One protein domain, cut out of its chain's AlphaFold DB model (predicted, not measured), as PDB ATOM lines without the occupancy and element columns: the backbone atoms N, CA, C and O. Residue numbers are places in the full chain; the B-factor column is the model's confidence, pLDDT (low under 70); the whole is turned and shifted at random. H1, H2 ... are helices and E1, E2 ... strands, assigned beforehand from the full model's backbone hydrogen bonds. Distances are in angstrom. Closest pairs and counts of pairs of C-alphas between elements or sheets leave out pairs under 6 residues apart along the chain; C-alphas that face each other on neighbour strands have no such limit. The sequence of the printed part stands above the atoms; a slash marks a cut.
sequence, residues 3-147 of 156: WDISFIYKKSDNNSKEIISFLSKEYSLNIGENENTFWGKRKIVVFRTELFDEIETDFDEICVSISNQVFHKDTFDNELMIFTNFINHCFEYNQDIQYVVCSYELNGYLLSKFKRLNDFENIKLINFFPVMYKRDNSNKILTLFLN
ATOM      1  N   TRP A   3     172.304 178.770 144.183       94.25
ATOM      2  CA  TRP A   3     171.711 177.543 144.689       94.25
ATOM      3  C   TRP A   3     172.370 177.217 146.022       94.25
ATOM      4  O   TRP A   3     173.557 176.882 146.057       94.25
ATOM      5  N   ASP A   4     171.613 177.365 147.097       94.75
ATOM      6  CA  ASP A   4     172.086 177.186 148.459       94.75
ATOM      7  C   ASP A   4     171.944 175.724 148.863       94.75
ATOM      8  O   ASP A   4     170.885 175.127 148.674       94.75
ATOM      9  N   ILE A   5     173.004 175.152 149.432       95.94
ATOM     10  CA  ILE A   5     173.020 173.817 150.033       95.94
ATOM     11  C   ILE A   5     173.337 173.991 151.512       95.94
ATOM     12  O   ILE A   5     174.478 174.273 151.877       95.94
ATOM     13  N   SER A   6     172.331 173.818 152.358       95.00
ATOM     14  CA  SER A   6     172.439 174.065 153.792       95.00
ATOM     15  C   SER A   6     172.519 172.760 154.557       95.00
ATOM     16  O   SER A   6     171.543 172.013 154.625       95.00
ATOM     17  N   PHE A   7     173.684 172.499 155.141       94.12
ATOM     18  CA  PHE A   7     173.943 171.384 156.040       94.12
ATOM     19  C   PHE A   7     173.490 171.742 157.443       94.12
ATOM     20  O   PHE A   7     173.982 172.708 158.022       94.12
ATOM     21  N   ILE A   8     172.579 170.940 157.988       92.00
ATOM     22  CA  ILE A   8     171.955 171.198 159.277       92.00
ATOM     23  C   ILE A   8     172.268 170.052 160.230       92.00
ATOM     24  O   ILE A   8     172.041 168.871 159.941       92.00
ATOM     25  N   TYR A   9     172.794 170.421 161.387       89.69
ATOM     26  CA  TYR A   9     173.270 169.507 162.413       89.69
ATOM     27  C   TYR A   9     172.961 170.071 163.794       89.69
ATOM     28  O   TYR A   9     172.727 171.268 163.973       89.69
ATOM     29  N   LYS A  10     172.961 169.193 164.795       88.31
ATOM     30  CA  LYS A  10     172.765 169.609 166.185       88.31
ATOM     31  C   LYS A  10     173.936 170.480 166.628       88.31
ATOM     32  O   LYS A  10     175.086 170.134 166.344       88.31
ATOM     33  N   LYS A  11     173.654 171.569 167.346       86.44
ATOM     34  CA  LYS A  11     174.697 172.424 167.926       86.44
ATOM     35  C   LYS A  11     175.638 171.595 168.799       86.44
ATOM     36  O   LYS A  11     175.205 170.878 169.703       86.44
ATOM     37  N   SER A  12     176.927 171.703 168.502       82.25
ATOM     38  CA  SER A  12     178.037 171.161 169.281       82.25
ATOM     39  C   SER A  12     179.276 172.028 169.027       82.25
ATOM     40  O   SER A  12     179.380 172.668 167.977       82.25
ATOM     41  N   ASP A  13     180.239 172.017 169.949       71.38
ATOM     42  CA  ASP A  13     181.458 172.836 169.855       71.38
ATOM     43  C   ASP A  13     182.359 172.495 168.646       71.38
ATOM     44  O   ASP A  13     183.256 173.276 168.290       71.38
ATOM     45  N   ASN A  14     182.142 171.332 168.015       81.31
ATOM     46  CA  ASN A  14     183.042 170.766 167.007       81.31
ATOM     47  C   ASN A  14     182.409 170.531 165.629       81.31
ATOM     48  O   ASN A  14     183.138 170.596 164.641       81.31
ATOM     49  N   ASN A  15     181.092 170.326 165.520       82.31
ATOM     50  CA  ASN A  15     180.466 169.893 164.257       82.31
ATOM     51  C   ASN A  15     180.732 170.869 163.102       82.31
ATOM     52  O   ASN A  15     181.076 170.465 161.990       82.31
ATOM     53  N   SER A  16     180.653 172.172 163.385       83.56
ATOM     54  CA  SER A  16     180.934 173.209 162.390       83.56
ATOM     55  C   SER A  16     182.376 173.142 161.878       83.56
ATOM     56  O   SER A  16     182.622 173.197 160.674       83.56
ATOM     57  N   LYS A  17     183.343 172.970 162.786       86.69
ATOM     58  CA  LYS A  17     184.770 172.875 162.451       86.69
ATOM     59  C   LYS A  17     185.070 171.634 161.624       86.69
ATOM     60  O   LYS A  17     185.888 171.708 160.712       86.69
ATOM     61  N   GLU A  18     184.425 170.513 161.922       90.38
ATOM     62  CA  GLU A  18     184.620 169.264 161.188       90.38
ATOM     63  C   GLU A  18     184.142 169.371 159.743       90.38
ATOM     64  O   GLU A  18     184.900 169.041 158.830       90.38
ATOM     65  N   ILE A  19     182.933 169.899 159.527       90.81
ATOM     66  CA  ILE A  19     182.379 170.101 158.183       90.81
ATOM     67  C   ILE A  19     183.226 171.116 157.408       90.81
ATOM     68  O   ILE A  19     183.619 170.842 156.276       90.81
ATOM     69  N   ILE A  20     183.589 172.254 158.011       92.19
ATOM     70  CA  ILE A  20     184.452 173.254 157.356       92.19
ATOM     71  C   ILE A  20     185.824 172.654 157.018       92.19
ATOM     72  O   ILE A  20     186.345 172.879 155.926       92.19
ATOM     73  N   SER A  21     186.413 171.861 157.920       93.50
ATOM     74  CA  SER A  21     187.701 171.205 157.668       93.50
ATOM     75  C   SER A  21     187.617 170.214 156.510       93.50
ATOM     76  O   SER A  21     188.538 170.166 155.697       93.50
ATOM     77  N   PHE A  22     186.525 169.458 156.414       93.94
ATOM     78  CA  PHE A  22     186.271 168.541 155.307       93.94
ATOM     79  C   PHE A  22     186.115 169.272 153.976       93.94
ATOM     80  O   PHE A  22     186.823 168.963 153.021       93.94
ATOM     81  N   LEU A  23     185.247 170.286 153.931       94.75
ATOM     82  CA  LEU A  23     185.032 171.121 152.749       94.75
ATOM     83  C   LEU A  23     186.349 171.742 152.261       94.75
ATOM     84  O   LEU A  23     186.638 171.731 151.064       94.75
ATOM     85  N   SER A  24     187.186 172.206 153.188       94.56
ATOM     86  CA  SER A  24     188.500 172.770 152.881       94.56
ATOM     87  C   SER A  24     189.464 171.722 152.314       94.56
ATOM     88  O   SER A  24     190.111 171.971 151.300       94.56
ATOM     89  N   LYS A  25     189.539 170.528 152.913       94.12
ATOM     90  CA  LYS A  25     190.483 169.476 152.496       94.12
ATOM     91  C   LYS A  25     190.084 168.785 151.196       94.12
ATOM     92  O   LYS A  25     190.915 168.664 150.303       94.12
ATOM     93  N   GLU A  26     188.832 168.354 151.087       94.25
ATOM     94  CA  GLU A  26     188.364 167.536 149.963       94.25
ATOM     95  C   GLU A  26     187.918 168.382 148.772       94.25
ATOM     96  O   GLU A  26     188.066 167.977 147.620       94.25
ATOM     97  N   TYR A  27     187.397 169.581 149.040       93.38
ATOM     98  CA  TYR A  27     186.842 170.452 148.009       93.38
ATOM     99  C   TYR A  27     187.560 171.794 147.912       93.38
ATOM    100  O   TYR A  27     187.164 172.601 147.088       93.38
ATOM    101  N   SER A  28     188.617 172.081 148.681       93.06
ATOM    102  CA  SER A  28     189.257 173.415 148.663       93.06
ATOM    103  C   SER A  28     188.263 174.563 148.922       93.06
ATOM    104  O   SER A  28     188.412 175.654 148.377       93.06
ATOM    105  N   LEU A  29     187.226 174.306 149.728       94.69
ATOM    106  CA  LEU A  29     186.189 175.269 150.089       94.69
ATOM    107  C   LEU A  29     186.367 175.753 151.532       94.69
ATOM    108  O   LEU A  29     186.208 174.985 152.478       94.69
ATOM    109  N   ASN A  30     186.655 177.041 151.707       94.12
ATOM    110  CA  ASN A  30     186.766 177.699 153.012       94.12
ATOM    111  C   ASN A  30     185.583 178.644 153.251       94.12
ATOM    112  O   ASN A  30     184.885 179.010 152.310       94.12
ATOM    113  N   ILE A  31     185.373 179.088 154.494       94.25
ATOM    114  CA  ILE A  31     184.418 180.172 154.774       94.25
ATOM    115  C   ILE A  31     184.789 181.418 153.955       94.25
ATOM    116  O   ILE A  31     185.955 181.811 153.913       94.25
ATOM    117  N   GLY A  32     183.791 182.037 153.329       93.88
ATOM    118  CA  GLY A  32     183.936 183.166 152.417       93.88
ATOM    119  C   GLY A  32     183.749 182.779 150.951       93.88
ATOM    120  O   GLY A  32     183.096 181.786 150.622       93.88
ATOM    121  N   GLU A  33     184.291 183.606 150.059       95.69
ATOM    122  CA  GLU A  33     184.228 183.396 148.614       95.69
ATOM    123  C   GLU A  33     185.306 182.416 148.140       95.69
ATOM    124  O   GLU A  33     186.473 182.508 148.514       95.69
ATOM    125  N   ASN A  34     184.905 181.495 147.271       95.19
ATOM    126  CA  ASN A  34     185.743 180.465 146.678       95.19
ATOM    127  C   ASN A  34     185.451 180.361 145.176       95.19
ATOM    128  O   ASN A  34     184.365 180.707 144.703       95.19
ATOM    129  N   GLU A  35     186.401 179.800 144.433       91.62
ATOM    130  CA  GLU A  35     186.195 179.325 143.066       91.62
ATOM    131  C   GLU A  35     186.553 177.845 143.017       91.62
ATOM    132  O   GLU A  35     187.576 177.433 143.562       91.62
ATOM    133  N   ASN A  36     185.705 177.036 142.384       85.62
ATOM    134  CA  ASN A  36     185.862 175.593 142.461       85.62
ATOM    135  C   ASN A  36     185.621 174.877 141.128       85.62
ATOM    136  O   ASN A  36     184.619 175.097 140.446       85.62
ATOM    137  N   THR A  37     186.538 173.977 140.774       84.62
ATOM    138  CA  THR A  37     186.516 173.211 139.521       84.62
ATOM    139  C   THR A  37     185.509 172.060 139.511       84.62
ATOM    140  O   THR A  37     185.002 171.752 138.435       84.62
ATOM    141  N   PHE A  38     185.161 171.475 140.663       85.00
ATOM    142  CA  PHE A  38     184.140 170.423 140.795       85.00
ATOM    143  C   PHE A  38     182.783 170.890 140.252       85.00
ATOM    144  O   PHE A  38     182.089 170.133 139.582       85.00
ATOM    145  N   TRP A  39     182.450 172.171 140.441       85.44
ATOM    146  CA  TRP A  39     181.247 172.797 139.878       85.44
ATOM    147  C   TRP A  39     181.535 173.644 138.629       85.44
ATOM    148  O   TRP A  39     180.833 174.614 138.362       85.44
ATOM    149  N   GLY A  40     182.578 173.320 137.860       84.38
ATOM    150  CA  GLY A  40     182.852 173.986 136.583       84.38
ATOM    151  C   GLY A  40     183.348 175.432 136.707       84.38
ATOM    152  O   GLY A  40     182.969 176.272 135.897       84.38
ATOM    153  N   LYS A  41     184.197 175.725 137.704       87.38
ATOM    154  CA  LYS A  41     184.768 177.062 137.993       87.38
ATOM    155  C   LYS A  41     183.721 178.120 138.347       87.38
ATOM    156  O   LYS A  41     183.846 179.295 138.009       87.38
ATOM    157  N   ARG A  42     182.661 177.699 139.031       90.06
ATOM    158  CA  ARG A  42     181.656 178.618 139.568       90.06
ATOM    159  C   ARG A  42     182.166 179.285 140.839       90.06
ATOM    160  O   ARG A  42     182.954 178.699 141.584       90.06
ATOM    161  N   LYS A  43     181.658 180.494 141.099       93.88
ATOM    162  CA  LYS A  43     181.819 181.148 142.401       93.88
ATOM    163  C   LYS A  43     180.973 180.420 143.432       93.88
ATOM    164  O   LYS A  43     179.803 180.124 143.160       93.88
ATOM    165  N   ILE A  44     181.564 180.162 144.586       95.19
ATOM    166  CA  ILE A  44     180.936 179.471 145.706       95.19
ATOM    167  C   ILE A  44     181.158 180.293 146.956       95.19
ATOM    168  O   ILE A  44     182.285 180.685 147.243       95.19
ATOM    169  N   VAL A  45     180.095 180.546 147.703       94.69
ATOM    170  CA  VAL A  45     180.192 181.212 149.001       94.69
ATOM    171  C   VAL A  45     179.884 180.182 150.069       94.69
ATOM    172  O   VAL A  45     178.841 179.540 150.010       94.69
ATOM    173  N   VAL A  46     180.792 180.004 151.024       94.62
ATOM    174  CA  VAL A  46     180.539 179.157 152.194       94.62
ATOM    175  C   VAL A  46     180.402 180.046 153.412       94.62
ATOM    176  O   VAL A  46     181.267 180.880 153.674       94.62
ATOM    177  N   PHE A  47     179.336 179.876 154.179       90.88
ATOM    178  CA  PHE A  47     179.151 180.615 155.420       90.88
ATOM    179  C   PHE A  47     178.470 179.750 156.472       90.88
ATOM    180  O   PHE A  47     177.730 178.817 156.164       90.88
ATOM    181  N   ARG A  48     178.742 180.071 157.733       87.75
ATOM    182  CA  ARG A  48     177.968 179.576 158.867       87.75
ATOM    183  C   ARG A  48     176.928 180.634 159.198       87.75
ATOM    184  O   ARG A  48     177.270 181.812 159.295       87.75
ATOM    185  N   THR A  49     175.680 180.234 159.363       75.19
ATOM    186  CA  THR A  49     174.625 181.182 159.712       75.19
ATOM    187  C   THR A  49     174.706 181.517 161.199       75.19
ATOM    188  O   THR A  49     174.429 180.676 162.048       75.19
ATOM    189  N   GLU A  50     175.063 182.764 161.510       64.75
ATOM    190  CA  GLU A  50     175.044 183.317 162.877       64.75
ATOM    191  C   GLU A  50     173.655 183.851 163.278       64.75
ATOM    192  O   GLU A  50     173.469 184.304 164.400       64.75
ATOM    193  N   LEU A  51     172.656 183.783 162.383       56.53
ATOM    194  CA  LEU A  51     171.277 184.245 162.642       56.53
ATOM    195  C   LEU A  51     170.568 183.453 163.750       56.53
ATOM    196  O   LEU A  51     169.503 183.850 164.218       56.53
ATOM    197  N   PHE A  52     171.135 182.319 164.143       60.19
ATOM    198  CA  PHE A  52     170.631 181.494 165.219       60.19
ATOM    199  C   PHE A  52     171.219 181.969 166.542       60.19
ATOM    200  O   PHE A  52     172.236 181.433 166.987       60.19
ATOM    201  N   ASP A  53     170.566 182.957 167.160       53.72
ATOM    202  CA  ASP A  53     170.883 183.404 168.519       53.72
ATOM    203  C   ASP A  53     171.183 182.180 169.399       53.72
ATOM    204  O   ASP A  53     170.393 181.227 169.458       53.72
ATOM    205  N   GLU A  54     172.359 182.170 170.038       54.19
ATOM    206  CA  GLU A  54     172.937 180.983 170.693       54.19
ATOM    207  C   GLU A  54     172.005 180.357 171.746       54.19
ATOM    208  O   GLU A  54     172.144 179.182 172.079       54.19
ATOM    209  N   ILE A  55     171.028 181.126 172.228       59.59
ATOM    210  CA  ILE A  55     170.141 180.785 173.339       59.59
ATOM    211  C   ILE A  55     168.846 180.088 172.879       59.59
ATOM    212  O   ILE A  55     168.284 179.308 173.648       59.59
ATOM    213  N   GLU A  56     168.352 180.327 171.655       71.38
ATOM    214  CA  GLU A  56     167.001 179.872 171.265       71.38
ATOM    215  C   GLU A  56     166.946 178.667 170.321       71.38
ATOM    216  O   GLU A  56     165.915 177.986 170.303       71.38
ATOM    217  N   THR A  57     168.010 178.379 169.562       83.12
ATOM    218  CA  THR A  57     168.023 177.211 168.663       83.12
ATOM    219  C   THR A  57     168.970 176.111 169.116       83.12
ATOM    220  O   THR A  57     170.019 176.386 169.695       83.12
ATOM    221  N   ASP A  58     168.618 174.859 168.814       87.25
ATOM    222  CA  ASP A  58     169.439 173.673 169.114       87.25
ATOM    223  C   ASP A  58     170.215 173.127 167.896       87.25
ATOM    224  O   ASP A  58     170.864 172.079 167.987       87.25
ATOM    225  N   PHE A  59     170.182 173.847 166.771       88.94
ATOM    226  CA  PHE A  59     170.838 173.479 165.519       88.94
ATOM    227  C   PHE A  59     171.643 174.616 164.915       88.94
ATOM    228  O   PHE A  59     171.337 175.790 165.118       88.94
ATOM    229  N   ASP A  60     172.652 174.219 164.154       88.25
ATOM    230  CA  ASP A  60     173.507 175.091 163.367       88.25
ATOM    231  C   ASP A  60     173.368 174.767 161.877       88.25
ATOM    232  O   ASP A  60     172.947 173.673 161.488       88.25
ATOM    233  N   GLU A  61     173.780 175.727 161.053       91.00
ATOM    234  CA  GLU A  61     173.813 175.620 159.600       91.00
ATOM    235  C   GLU A  61     175.199 175.988 159.064       91.00
ATOM    236  O   GLU A  61     175.754 177.038 159.407       91.00
ATOM    237  N   ILE A  62     175.706 175.165 158.150       93.25
ATOM    238  CA  ILE A  62     176.729 175.571 157.183       93.25
ATOM    239  C   ILE A  62     176.085 175.574 155.804       93.25
ATOM    240  O   ILE A  62     175.586 174.545 155.356       93.25
ATOM    241  N   CYS A  63     176.116 176.717 155.130       94.50
ATOM    242  CA  CYS A  63     175.598 176.865 153.780       94.50
ATOM    243  C   CYS A  63     176.742 176.901 152.762       94.50
ATOM    244  O   CYS A  63     177.754 177.572 152.969       94.50
ATOM    245  N   VAL A  64     176.559 176.180 151.656       95.56
ATOM    246  CA  VAL A  64     177.386 176.226 150.450       95.56
ATOM    247  C   VAL A  64     176.520 176.757 149.310       95.56
ATOM    248  O   VAL A  64     175.692 176.036 148.755       95.56
ATOM    249  N   SER A  65     176.718 178.022 148.957       94.81
ATOM    250  CA  SER A  65     175.964 178.738 147.927       94.81
ATOM    251  C   SER A  65     176.691 178.703 146.591       94.81
ATOM    252  O   SER A  65     177.774 179.269 146.447       94.81
ATOM    253  N   ILE A  66     176.083 178.092 145.575       94.38
ATOM    254  CA  ILE A  66     176.695 177.878 144.258       94.38
ATOM    255  C   ILE A  66     176.086 178.846 143.246       94.38
ATOM    256  O   ILE A  66     174.892 178.798 142.951       94.38
ATOM    257  N   SER A  67     176.906 179.740 142.697       93.56
ATOM    258  CA  SER A  67     176.433 180.739 141.731       93.56
ATOM    259  C   SER A  67     176.004 180.112 140.403       93.56
ATOM    260  O   SER A  67     176.620 179.165 139.917       93.56
ATOM    261  N   ASN A  68     174.980 180.699 139.779       90.56
ATOM    262  CA  ASN A  68     174.558 180.404 138.404       90.56
ATOM    263  C   ASN A  68     174.225 178.921 138.144       90.56
ATOM    264  O   ASN A  68     174.341 178.451 137.012       90.56
ATOM    265  N   GLN A  69     173.826 178.173 139.177       91.75
ATOM    266  CA  GLN A  69     173.247 176.846 138.994       91.75
ATOM    267  C   GLN A  69     171.856 176.990 138.377       91.75
ATOM    268  O   GLN A  69     171.051 177.795 138.839       91.75
ATOM    269  N   VAL A  70     171.577 176.192 137.353       91.81
ATOM    270  CA  VAL A  70     170.301 176.145 136.636       91.81
ATOM    271  C   VAL A  70     169.881 174.690 136.530       91.81
ATOM    272  O   VAL A  70     170.726 173.844 136.241       91.81
ATOM    273  N   PHE A  71     168.602 174.414 136.768       93.75
ATOM    274  CA  PHE A  71     168.015 173.098 136.557       93.75
ATOM    275  C   PHE A  71     167.050 173.123 135.375       93.75
ATOM    276  O   PHE A  71     166.220 174.025 135.256       93.75
ATOM    277  N   HIS A  72     167.120 172.089 134.543       94.19
ATOM    278  CA  HIS A  72     166.185 171.857 133.452       94.19
ATOM    279  C   HIS A  72     165.321 170.653 133.784       94.19
ATOM    280  O   HIS A  72     165.805 169.626 134.255       94.19
ATOM    281  N   LYS A  73     164.025 170.754 133.494       92.88
ATOM    282  CA  LYS A  73     163.062 169.710 133.853       92.88
ATOM    283  C   LYS A  73     163.421 168.339 133.271       92.88
ATOM    284  O   LYS A  73     163.301 167.337 133.967       92.88
ATOM    285  N   ASP A  74     163.900 168.309 132.029       94.12
ATOM    286  CA  ASP A  74     164.189 167.064 131.304       94.12
ATOM    287  C   ASP A  74     165.508 166.399 131.731       94.12
ATOM    288  O   ASP A  74     165.718 165.216 131.471       94.12
ATOM    289  N   THR A  75     166.402 167.140 132.395       94.00
ATOM    290  CA  THR A  75     167.715 166.645 132.844       94.00
ATOM    291  C   THR A  75     167.924 166.759 134.348       94.00
ATOM    292  O   THR A  75     169.033 166.512 134.824       94.00
ATOM    293  N   PHE A  76     166.869 167.091 135.094       93.69
ATOM    294  CA  PHE A  76     166.945 167.420 136.512       93.69
ATOM    295  C   PHE A  76     167.644 166.337 137.330       93.69
ATOM    296  O   PHE A  76     168.548 166.652 138.093       93.69
ATOM    297  N   ASP A  77     167.284 165.066 137.138       93.31
ATOM    298  CA  ASP A  77     167.858 163.962 137.913       93.31
ATOM    299  C   ASP A  77     169.381 163.858 137.718       93.31
ATOM    300  O   ASP A  77     170.131 163.662 138.676       93.31
ATOM    301  N   ASN A  78     169.861 164.071 136.488       93.25
ATOM    302  CA  ASN A  78     171.291 164.053 136.169       93.25
ATOM    303  C   ASN A  78     172.019 165.265 136.759       93.25
ATOM    304  O   ASN A  78     173.127 165.134 137.279       93.25
ATOM    305  N   GLU A  79     171.404 166.446 136.688       93.12
ATOM    306  CA  GLU A  79     171.954 167.671 137.272       93.12
ATOM    307  C   GLU A  79     171.994 167.578 138.806       93.12
ATOM    308  O   GLU A  79     172.991 167.951 139.427       93.12
ATOM    309  N   LEU A  80     170.948 167.018 139.422       94.25
ATOM    310  CA  LEU A  80     170.840 166.806 140.864       94.25
ATOM    311  C   LEU A  80     171.864 165.786 141.376       94.25
ATOM    312  O   LEU A  80     172.355 165.921 142.500       94.25
ATOM    313  N   MET A  81     172.220 164.786 140.566       93.56
ATOM    314  CA  MET A  81     173.147 163.719 140.949       93.56
ATOM    315  C   MET A  81     174.516 164.251 141.400       93.56
ATOM    316  O   MET A  81     175.080 163.744 142.367       93.56
ATOM    317  N   ILE A  82     175.036 165.311 140.767       91.88
ATOM    318  CA  ILE A  82     176.320 165.922 141.159       91.88
ATOM    319  C   ILE A  82     176.245 166.456 142.597       91.88
ATOM    320  O   ILE A  82     177.150 166.225 143.402       91.88
ATOM    321  N   PHE A  83     175.143 167.126 142.943       93.62
ATOM    322  CA  PHE A  83     174.911 167.647 144.290       93.62
ATOM    323  C   PHE A  83     174.631 166.529 145.288       93.62
ATOM    324  O   PHE A  83     175.151 166.564 146.397       93.62
ATOM    325  N   THR A  84     173.873 165.510 144.881       94.56
ATOM    326  CA  THR A  84     173.602 164.323 145.703       94.56
ATOM    327  C   THR A  84     174.903 163.628 146.100       94.56
ATOM    328  O   THR A  84     175.087 163.293 147.265       94.56
ATOM    329  N   ASN A  85     175.843 163.468 145.164       93.12
ATOM    330  CA  ASN A  85     177.141 162.849 145.434       93.12
ATOM    331  C   ASN A  85     177.989 163.682 146.402       93.12
ATOM    332  O   ASN A  85     178.550 163.142 147.352       93.12
ATOM    333  N   PHE A  86     178.039 165.001 146.197       94.50
ATOM    334  CA  PHE A  86     178.696 165.925 147.124       94.50
ATOM    335  C   PHE A  86     178.101 165.845 148.540       94.50
ATOM    336  O   PHE A  86     178.832 165.758 149.528       94.50
ATOM    337  N   ILE A  87     176.772 165.826 148.640       95.25
ATOM    338  CA  ILE A  87     176.052 165.742 149.911       95.25
ATOM    339  C   ILE A  87     176.316 164.394 150.592       95.25
ATOM    340  O   ILE A  87     176.663 164.383 151.769       95.25
ATOM    341  N   ASN A  88     176.234 163.277 149.863       92.38
ATOM    342  CA  ASN A  88     176.551 161.946 150.388       92.38
ATOM    343  C   ASN A  88     177.952 161.899 151.011       92.38
ATOM    344  O   ASN A  88     178.084 161.475 152.154       92.38
ATOM    345  N   HIS A  89     178.970 162.420 150.322       92.50
ATOM    346  CA  HIS A  89     180.329 162.518 150.867       92.50
ATOM    347  C   HIS A  89     180.391 163.319 152.178       92.50
ATOM    348  O   HIS A  89     181.066 162.912 153.125       92.50
ATOM    349  N   CYS A  90     179.653 164.430 152.277       92.50
ATOM    350  CA  CYS A  90     179.582 165.204 153.517       92.50
ATOM    351  C   CYS A  90     178.946 164.397 154.664       92.50
ATOM    352  O   CYS A  90     179.453 164.422 155.785       92.50
ATOM    353  N   PHE A  91     177.868 163.652 154.397       90.25
ATOM    354  CA  PHE A  91     177.228 162.784 155.394       90.25
ATOM    355  C   PHE A  91     178.097 161.576 155.780       90.25
ATOM    356  O   PHE A  91     178.067 161.133 156.929       90.25
ATOM    357  N   GLU A  92     178.874 161.016 154.858       89.25
ATOM    358  CA  GLU A  92     179.818 159.942 155.179       89.25
ATOM    359  C   GLU A  92     180.888 160.427 156.163       89.25
ATOM    360  O   GLU A  92     181.193 159.726 157.132       89.25
ATOM    361  N   TYR A  93     181.392 161.648 155.959       88.50
ATOM    362  CA  TYR A  93     182.420 162.241 156.807       88.50
ATOM    363  C   TYR A  93     181.893 162.722 158.165       88.50
ATOM    364  O   TYR A  93     182.528 162.468 159.187       88.50
ATOM    365  N   ASN A  94     180.738 163.396 158.204       87.75
ATOM    366  CA  ASN A  94     180.167 163.929 159.440       87.75
ATOM    367  C   ASN A  94     178.819 163.261 159.768       87.75
ATOM    368  O   ASN A  94     177.795 163.480 159.111       87.75
ATOM    369  N   GLN A  95     178.828 162.441 160.824       86.38
ATOM    370  CA  GLN A  95     177.661 161.672 161.267       86.38
ATOM    371  C   GLN A  95     176.583 162.534 161.942       86.38
ATOM    372  O   GLN A  95     175.434 162.104 162.036       86.38
ATOM    373  N   ASP A  96     176.925 163.756 162.351       88.19
ATOM    374  CA  ASP A  96     176.019 164.670 163.042       88.19
ATOM    375  C   ASP A  96     175.136 165.484 162.095       88.19
ATOM    376  O   ASP A  96     174.104 166.001 162.532       88.19
ATOM    377  N   ILE A  97     175.465 165.552 160.799       90.94
ATOM    378  CA  ILE A  97     174.553 166.093 159.783       90.94
ATOM    379  C   ILE A  97     173.267 165.266 159.801       90.94
ATOM    380  O   ILE A  97     173.281 164.062 159.532       90.94
ATOM    381  N   GLN A  98     172.154 165.925 160.124       90.19
ATOM    382  CA  GLN A  98     170.828 165.310 160.191       90.19
ATOM    383  C   GLN A  98     170.024 165.596 158.923       90.19
ATOM    384  O   GLN A  98     169.335 164.712 158.407       90.19
ATOM    385  N   TYR A  99     170.143 166.821 158.406       92.62
ATOM    386  CA  TYR A  99     169.401 167.292 157.242       92.62
ATOM    387  C   TYR A  99     170.306 168.078 156.303       92.62
ATOM    388  O   TYR A  99     171.232 168.760 156.738       92.62
ATOM    389  N   VAL A 100     169.986 168.027 155.014       94.38
ATOM    390  CA  VAL A 100     170.448 169.007 154.031       94.38
ATOM    391  C   VAL A 100     169.244 169.539 153.285       94.38
ATOM    392  O   VAL A 100     168.414 168.758 152.829       94.38
ATOM    393  N   VAL A 101     169.141 170.853 153.155       94.62
ATOM    394  CA  VAL A 101     168.082 171.501 152.374       94.62
ATOM    395  C   VAL A 101     168.703 172.325 151.268       94.62
ATOM    396  O   VAL A 101     169.752 172.937 151.472       94.62
ATOM    397  N   CYS A 102     168.064 172.335 150.102       95.19
ATOM    398  CA  CYS A 102     168.550 173.105 148.973       95.19
ATOM    399  C   CYS A 102     167.442 173.936 148.327       95.19
ATOM    400  O   CYS A 102     166.330 173.438 148.130       95.19
ATOM    401  N   SER A 103     167.748 175.191 147.991       94.31
ATOM    402  CA  SER A 103     166.828 176.103 147.302       94.31
ATOM    403  C   SER A 103     167.570 177.256 146.614       94.31
ATOM    404  O   SER A 103     168.775 177.432 146.792       94.31
ATOM    405  N   TYR A 104     166.849 178.049 145.821       91.19
ATOM    406  CA  TYR A 104     167.321 179.333 145.290       91.19
ATOM    407  C   TYR A 104     167.042 180.526 146.220       91.19
ATOM    408  O   TYR A 104     167.405 181.662 145.906       91.19
ATOM    409  N   GLU A 105     166.363 180.288 147.343       80.94
ATOM    410  CA  GLU A 105     166.137 181.281 148.388       80.94
ATOM    411  C   GLU A 105     167.263 181.234 149.425       80.94
ATOM    412  O   GLU A 105     167.929 180.218 149.591       80.94
ATOM    413  N   LEU A 106     167.450 182.341 150.153       79.06
ATOM    414  CA  LEU A 106     168.383 182.409 151.278       79.06
ATOM    415  C   LEU A 106     167.935 181.429 152.371       79.06
ATOM    416  O   LEU A 106     167.082 181.763 153.200       79.06
ATOM    417  N   ASN A 107     168.513 180.228 152.376       79.31
ATOM    418  CA  ASN A 107     168.086 179.139 153.256       79.31
ATOM    419  C   ASN A 107     168.120 179.543 154.738       79.31
ATOM    420  O   ASN A 107     167.179 179.228 155.466       79.31
ATOM    421  N   GLY A 108     169.113 180.328 155.169       75.56
ATOM    422  CA  GLY A 108     169.189 180.844 156.541       75.56
ATOM    423  C   GLY A 108     167.951 181.650 156.968       75.56
ATOM    424  O   GLY A 108     167.496 181.531 158.106       75.56
ATOM    425  N   TYR A 109     167.321 182.402 156.054       80.88
ATOM    426  CA  TYR A 109     166.060 183.095 156.345       80.88
ATOM    427  C   TYR A 109     164.903 182.104 156.535       80.88
ATOM    428  O   TYR A 109     164.126 182.224 157.482       80.88
ATOM    429  N   LEU A 110     164.785 181.098 155.668       81.75
ATOM    430  CA  LEU A 110     163.739 180.079 155.786       81.75
ATOM    431  C   LEU A 110     163.904 179.241 157.060       81.75
ATOM    432  O   LEU A 110     162.917 178.980 157.749       81.75
ATOM    433  N   LEU A 111     165.143 178.886 157.404       86.00
ATOM    434  CA  LEU A 111     165.488 178.119 158.599       86.00
ATOM    435  C   LEU A 111     165.303 178.916 159.894       86.00
ATOM    436  O   LEU A 111     164.952 178.323 160.909       86.00
ATOM    437  N   SER A 112     165.426 180.250 159.871       82.69
ATOM    438  CA  SER A 112     165.168 181.092 161.057       82.69
ATOM    439  C   SER A 112     163.727 181.009 161.589       82.69
ATOM    440  O   SER A 112     163.448 181.418 162.714       82.69
ATOM    441  N   LYS A 113     162.797 180.442 160.809       81.44
ATOM    442  CA  LYS A 113     161.408 180.173 161.223       81.44
ATOM    443  C   LYS A 113     161.282 178.974 162.172       81.44
ATOM    444  O   LYS A 113     160.190 178.711 162.673       81.44
ATOM    445  N   PHE A 114     162.372 178.248 162.401       84.12
ATOM    446  CA  PHE A 114     162.428 177.043 163.212       84.12
ATOM    447  C   PHE A 114     163.364 177.253 164.398       84.12
ATOM    448  O   PHE A 114     164.369 177.953 164.282       84.12
ATOM    449  N   LYS A 115     163.054 176.620 165.533       81.81
ATOM    450  CA  LYS A 115     163.894 176.711 166.736       81.81
ATOM    451  C   LYS A 115     164.562 175.388 167.084       81.81
ATOM    452  O   LYS A 115     165.693 175.396 167.554       81.81
ATOM    453  N   ARG A 116     163.905 174.251 166.848       85.88
ATOM    454  CA  ARG A 116     164.434 172.936 167.233       85.88
ATOM    455  C   ARG A 116     164.571 172.000 166.040       85.88
ATOM    456  O   ARG A 116     163.685 171.971 165.191       85.88
ATOM    457  N   LEU A 117     165.593 171.141 166.025       85.31
ATOM    458  CA  LEU A 117     165.708 170.047 165.047       85.31
ATOM    459  C   LEU A 117     164.483 169.147 165.056       85.31
ATOM    460  O   LEU A 117     164.031 168.705 164.009       85.31
ATOM    461  N   ASN A 118     163.915 168.882 166.229       83.50
ATOM    462  CA  ASN A 118     162.713 168.055 166.319       83.50
ATOM    463  C   ASN A 118     161.495 168.739 165.679       83.50
ATOM    464  O   ASN A 118     160.547 168.059 165.288       83.50
ATOM    465  N   ASP A 119     161.508 170.067 165.519       82.19
ATOM    466  CA  ASP A 119     160.470 170.759 164.757       82.19
ATOM    467  C   ASP A 119     160.554 170.366 163.276       82.19
ATOM    468  O   ASP A 119     159.538 170.347 162.595       82.19
ATOM    469  N   PHE A 120     161.726 169.962 162.780       83.06
ATOM    470  CA  PHE A 120     161.901 169.541 161.392       83.06
ATOM    471  C   PHE A 120     161.197 168.219 161.105       83.06
ATOM    472  O   PHE A 120     160.702 168.006 160.004       83.06
ATOM    473  N   GLU A 121     161.127 167.342 162.108       69.00
ATOM    474  CA  GLU A 121     160.402 166.073 162.024       69.00
ATOM    475  C   GLU A 121     158.889 166.261 162.121       69.00
ATOM    476  O   GLU A 121     158.133 165.492 161.529       69.00
ATOM    477  N   ASN A 122     158.449 167.302 162.833       60.94
ATOM    478  CA  ASN A 122     157.038 167.647 162.995       60.94
ATOM    479  C   ASN A 122     156.511 168.583 161.891       60.94
ATOM    480  O   ASN A 122     155.297 168.748 161.747       60.94
ATOM    481  N   ILE A 123     157.399 169.211 161.111       60.78
ATOM    482  CA  ILE A 123     157.064 170.200 160.084       60.78
ATOM    483  C   ILE A 123     157.336 169.657 158.684       60.78
ATOM    484  O   ILE A 123     158.266 168.908 158.405       60.78
ATOM    485  N   LYS A 124     156.521 170.139 157.750       69.75
ATOM    486  CA  LYS A 124     156.705 170.023 156.310       69.75
ATOM    487  C   LYS A 124     157.903 170.873 155.847       69.75
ATOM    488  O   LYS A 124     157.694 171.823 155.105       69.75
ATOM    489  N   LEU A 125     159.141 170.604 156.280       78.06
ATOM    490  CA  LEU A 125     160.315 171.353 155.783       78.06
ATOM    491  C   LEU A 125     160.374 171.325 154.252       78.06
ATOM    492  O   LEU A 125     160.598 172.339 153.600       78.06
ATOM    493  N   ILE A 126     160.015 170.175 153.690       78.38
ATOM    494  CA  ILE A 126     159.850 169.954 152.257       78.38
ATOM    495  C   ILE A 126     158.819 170.886 151.587       78.38
ATOM    496  O   ILE A 126     158.787 170.998 150.371       78.38
ATOM    497  N   ASN A 127     157.954 171.579 152.333       85.06
ATOM    498  CA  ASN A 127     157.074 172.607 151.767       85.06
ATOM    499  C   ASN A 127     157.771 173.949 151.535       85.06
ATOM    500  O   ASN A 127     157.218 174.775 150.818       85.06
ATOM    501  N   PHE A 128     158.925 174.175 152.158       86.06
ATOM    502  CA  PHE A 128     159.716 175.396 152.012       86.06
ATOM    503  C   PHE A 128     160.909 175.192 151.082       86.06
ATOM    504  O   PHE A 128     161.316 176.130 150.409       86.06
ATOM    505  N   PHE A 129     161.445 173.972 151.021       91.88
ATOM    506  CA  PHE A 129     162.622 173.654 150.221       91.88
ATOM    507  C   PHE A 129     162.262 172.665 149.108       91.88
ATOM    508  O   PHE A 129     161.664 171.627 149.403       91.88
ATOM    509  N   PRO A 130     162.623 172.939 147.841       93.12
ATOM    510  CA  PRO A 130     162.330 172.033 146.736       93.12
ATOM    511  C   PRO A 130     163.093 170.705 146.817       93.12
ATOM    512  O   PRO A 130     162.600 169.695 146.309       93.12
ATOM    513  N   VAL A 131     164.266 170.694 147.457       94.81
ATOM    514  CA  VAL A 131     165.112 169.510 147.636       94.81
ATOM    515  C   VAL A 131     165.517 169.399 149.105       94.81
ATOM    516  O   VAL A 131     166.022 170.356 149.690       94.81
ATOM    517  N   MET A 132     165.326 168.220 149.696       94.38
ATOM    518  CA  MET A 132     165.764 167.911 151.056       94.38
ATOM    519  C   MET A 132     166.358 166.506 151.123       94.38
ATOM    520  O   MET A 132     165.800 165.561 150.576       94.38
ATOM    521  N   TYR A 133     167.444 166.355 151.868       93.88
ATOM    522  CA  TYR A 133     168.024 165.078 152.256       93.88
ATOM    523  C   TYR A 133     167.894 164.924 153.768       93.88
ATOM    524  O   TYR A 133     168.159 165.866 154.516       93.88
ATOM    525  N   LYS A 134     167.502 163.737 154.223       91.88
ATOM    526  CA  LYS A 134     167.451 163.378 155.644       91.88
ATOM    527  C   LYS A 134     168.316 162.149 155.888       91.88
ATOM    528  O   LYS A 134     168.230 161.180 155.128       91.88
ATOM    529  N   ARG A 135     169.097 162.163 156.968       87.88
ATOM    530  CA  ARG A 135     169.754 160.956 157.476       87.88
ATOM    531  C   ARG A 135     168.706 159.982 158.003       87.88
ATOM    532  O   ARG A 135     167.914 160.323 158.879       87.88
ATOM    533  N   ASP A 136     168.717 158.763 157.482       82.19
ATOM    534  CA  ASP A 136     168.015 157.656 158.115       82.19
ATOM    535  C   ASP A 136     168.879 157.137 159.277       82.19
ATOM    536  O   ASP A 136     170.052 156.820 159.104       82.19
ATOM    537  N   ASN A 137     168.325 157.063 160.487       68.12
ATOM    538  CA  ASN A 137     169.053 156.532 161.645       68.12
ATOM    539  C   ASN A 137     169.258 155.009 161.561       68.12
ATOM    540  O   ASN A 137     170.076 154.459 162.296       68.12
ATOM    541  N   SER A 138     168.511 154.325 160.688       69.31
ATOM    542  CA  SER A 138     168.547 152.868 160.541       69.31
ATOM    543  C   SER A 138     169.462 152.380 159.415       69.31
ATOM    544  O   SER A 138     169.966 151.260 159.481       69.31
ATOM    545  N   ASN A 139     169.750 153.230 158.428       56.59
ATOM    546  CA  ASN A 139     170.597 152.914 157.286       56.59
ATOM    547  C   ASN A 139     171.589 154.056 157.077       56.59
ATOM    548  O   ASN A 139     171.206 155.216 157.142       56.59
ATOM    549  N   LYS A 140     172.852 153.775 156.738       63.56
ATOM    550  CA  LYS A 140     173.835 154.807 156.330       63.56
ATOM    551  C   LYS A 140     173.482 155.480 154.983       63.56
ATOM    552  O   LYS A 140     174.368 155.887 154.245       63.56
ATOM    553  N   ILE A 141     172.202 155.517 154.626       68.69
ATOM    554  CA  ILE A 141     171.654 155.955 153.351       68.69
ATOM    555  C   ILE A 141     170.863 157.237 153.612       68.69
ATOM    556  O   ILE A 141     170.073 157.322 154.554       68.69
ATOM    557  N   LEU A 142     171.074 158.241 152.766       85.19
ATOM    558  CA  LEU A 142     170.258 159.444 152.761       85.19
ATOM    559  C   LEU A 142     168.934 159.187 152.069       85.19
ATOM    560  O   LEU A 142     168.881 158.626 150.976       85.19
ATOM    561  N   THR A 143     167.862 159.661 152.688       90.38
ATOM    562  CA  THR A 143     166.560 159.717 152.033       90.38
ATOM    563  C   THR A 143     166.406 161.076 151.362       90.38
ATOM    564  O   THR A 143     166.488 162.107 152.032       90.38
ATOM    565  N   LEU A 144     166.187 161.072 150.046       93.00
ATOM    566  CA  LEU A 144     165.890 162.259 149.245       93.00
ATOM    567  C   LEU A 144     164.379 162.516 149.212       93.00
ATOM    568  O   LEU A 144     163.589 161.625 148.909       93.00
ATOM    569  N   PHE A 145     163.995 163.760 149.465       93.00
ATOM    570  CA  PHE A 145     162.639 164.271 149.338       93.00
ATOM    571  C   PHE A 145     162.632 165.435 148.348       93.00
ATOM    572  O   PHE A 145     163.470 166.336 148.429       93.00
ATOM    573  N   LEU A 146     161.664 165.429 147.431       93.38
ATOM    574  CA  LEU A 146     161.509 166.444 146.389       93.38
ATOM    575  C   LEU A 146     160.107 167.049 146.444       93.38
ATOM    576  O   LEU A 146     159.112 166.326 146.526       93.38
ATOM    577  N   ASN A 147     160.018 168.374 146.363       92.88
ATOM    578  CA  ASN A 147     158.752 169.086 146.235       92.88
ATOM    579  C   ASN A 147     158.914 170.362 145.413       92.88
ATOM    580  O   ASN A 147     159.024 171.470 145.931       92.88
TER     581      ASN A 147
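This is residues 3 to 147 of the 156 residues of an uncharacterized protein of Bacteroidetes bacterium HGW-Bacteroidetes-20 (UniProt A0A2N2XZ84). One twisted sheet of seven strands runs through the domain, with the two longer helices, H1 and H2, packed on one face and two short ones, H3 and H4, over the opposite face. Residues 72 to 78, of which 76 to 78 belong to H2, stick out. The printed part has 145 residues, with seven named strands and four named helices in the order E1 H1 E2 E3 E4 H2 E5 H3 H4 E6 E7; the class is mixed, helices and strands. The sheet's order is E2 E3 E4 E1 E5 E6 E7, all antiparallel. The whole is compact, with a radius of gyration of the C-alphas of 14.4 A, and rounded, spanning 39 by 30 by 30 A.

E1, residues 3 to 10, begins at C-alpha 3 (171.711, 177.543, 144.689) and is 22.9 A long. H1, residues 15 to 27, is 17.5 A long. E2 is residues 32 to 36, E3 is residues 42 to 48, 19.7 A, and E4 is residues 59 to 67, 25.5 A. H2, residues 76 to 93, 26.0 A, has a kink of 34 degrees near residue 83. E5 is residues 97 to 103, 17.8 A; H3 is residues 107 to 111, H4 residues 117 to 122, E6 residues 131 to 135. E7, residues 142 to 146, ends at C-alpha 146 (161.509, 166.444, 146.389).

E2, E3 and E4 form a meander, each strand the antiparallel neighbour of the one before, with N 34 and O 44 at 2.7 A and N 47 and O 63 at 3.0 A. E1 pairs with E4 (N 7 and O 62, 2.8 A) and with E5 (N 6 and O 101, 2.9 A). E6 pairs with E5 (N 133 and O 100, 2.8 A) and forms a hairpin with E7 (N 145 and O 132, 2.8 A). E4, H2 and E5 make a split strand-helix-strand unit, two strands running the same way with E1 between them; its crossover is right-handed. H1 is on the sheet at a height of 8.5 A, over E4 and only just E1, which has 3 of its C-alphas. H2, on the same face, has a height of 9.1 A over E5 and E6. H1 and H2 touch through residues 19 to 22 and 90 to 93, closest at the C-alphas of Ile 19 and Cys 90, 7.3 A, at a steep tilt of 59 degrees, opposite ways. On the opposite face H3 is over E1 at 7.8 A, and H4, at 9.9 A, only just stands up from the sheet, rising 41 degrees. H3 and H4 are apart. In H1 and H3 every O i to N i+4 pair is within hydrogen-bond range; in H2 12 of 14 are, in H4 1 of 2.

The C-alphas farthest apart, of Ile 55 and Asp 74, are 44.6 A apart. The printed part has no cut, and no link is long. Mean pLDDT of the printed part is 86.8; residues 50 to 55, 121 to 124 and 137 to 141 are under 70.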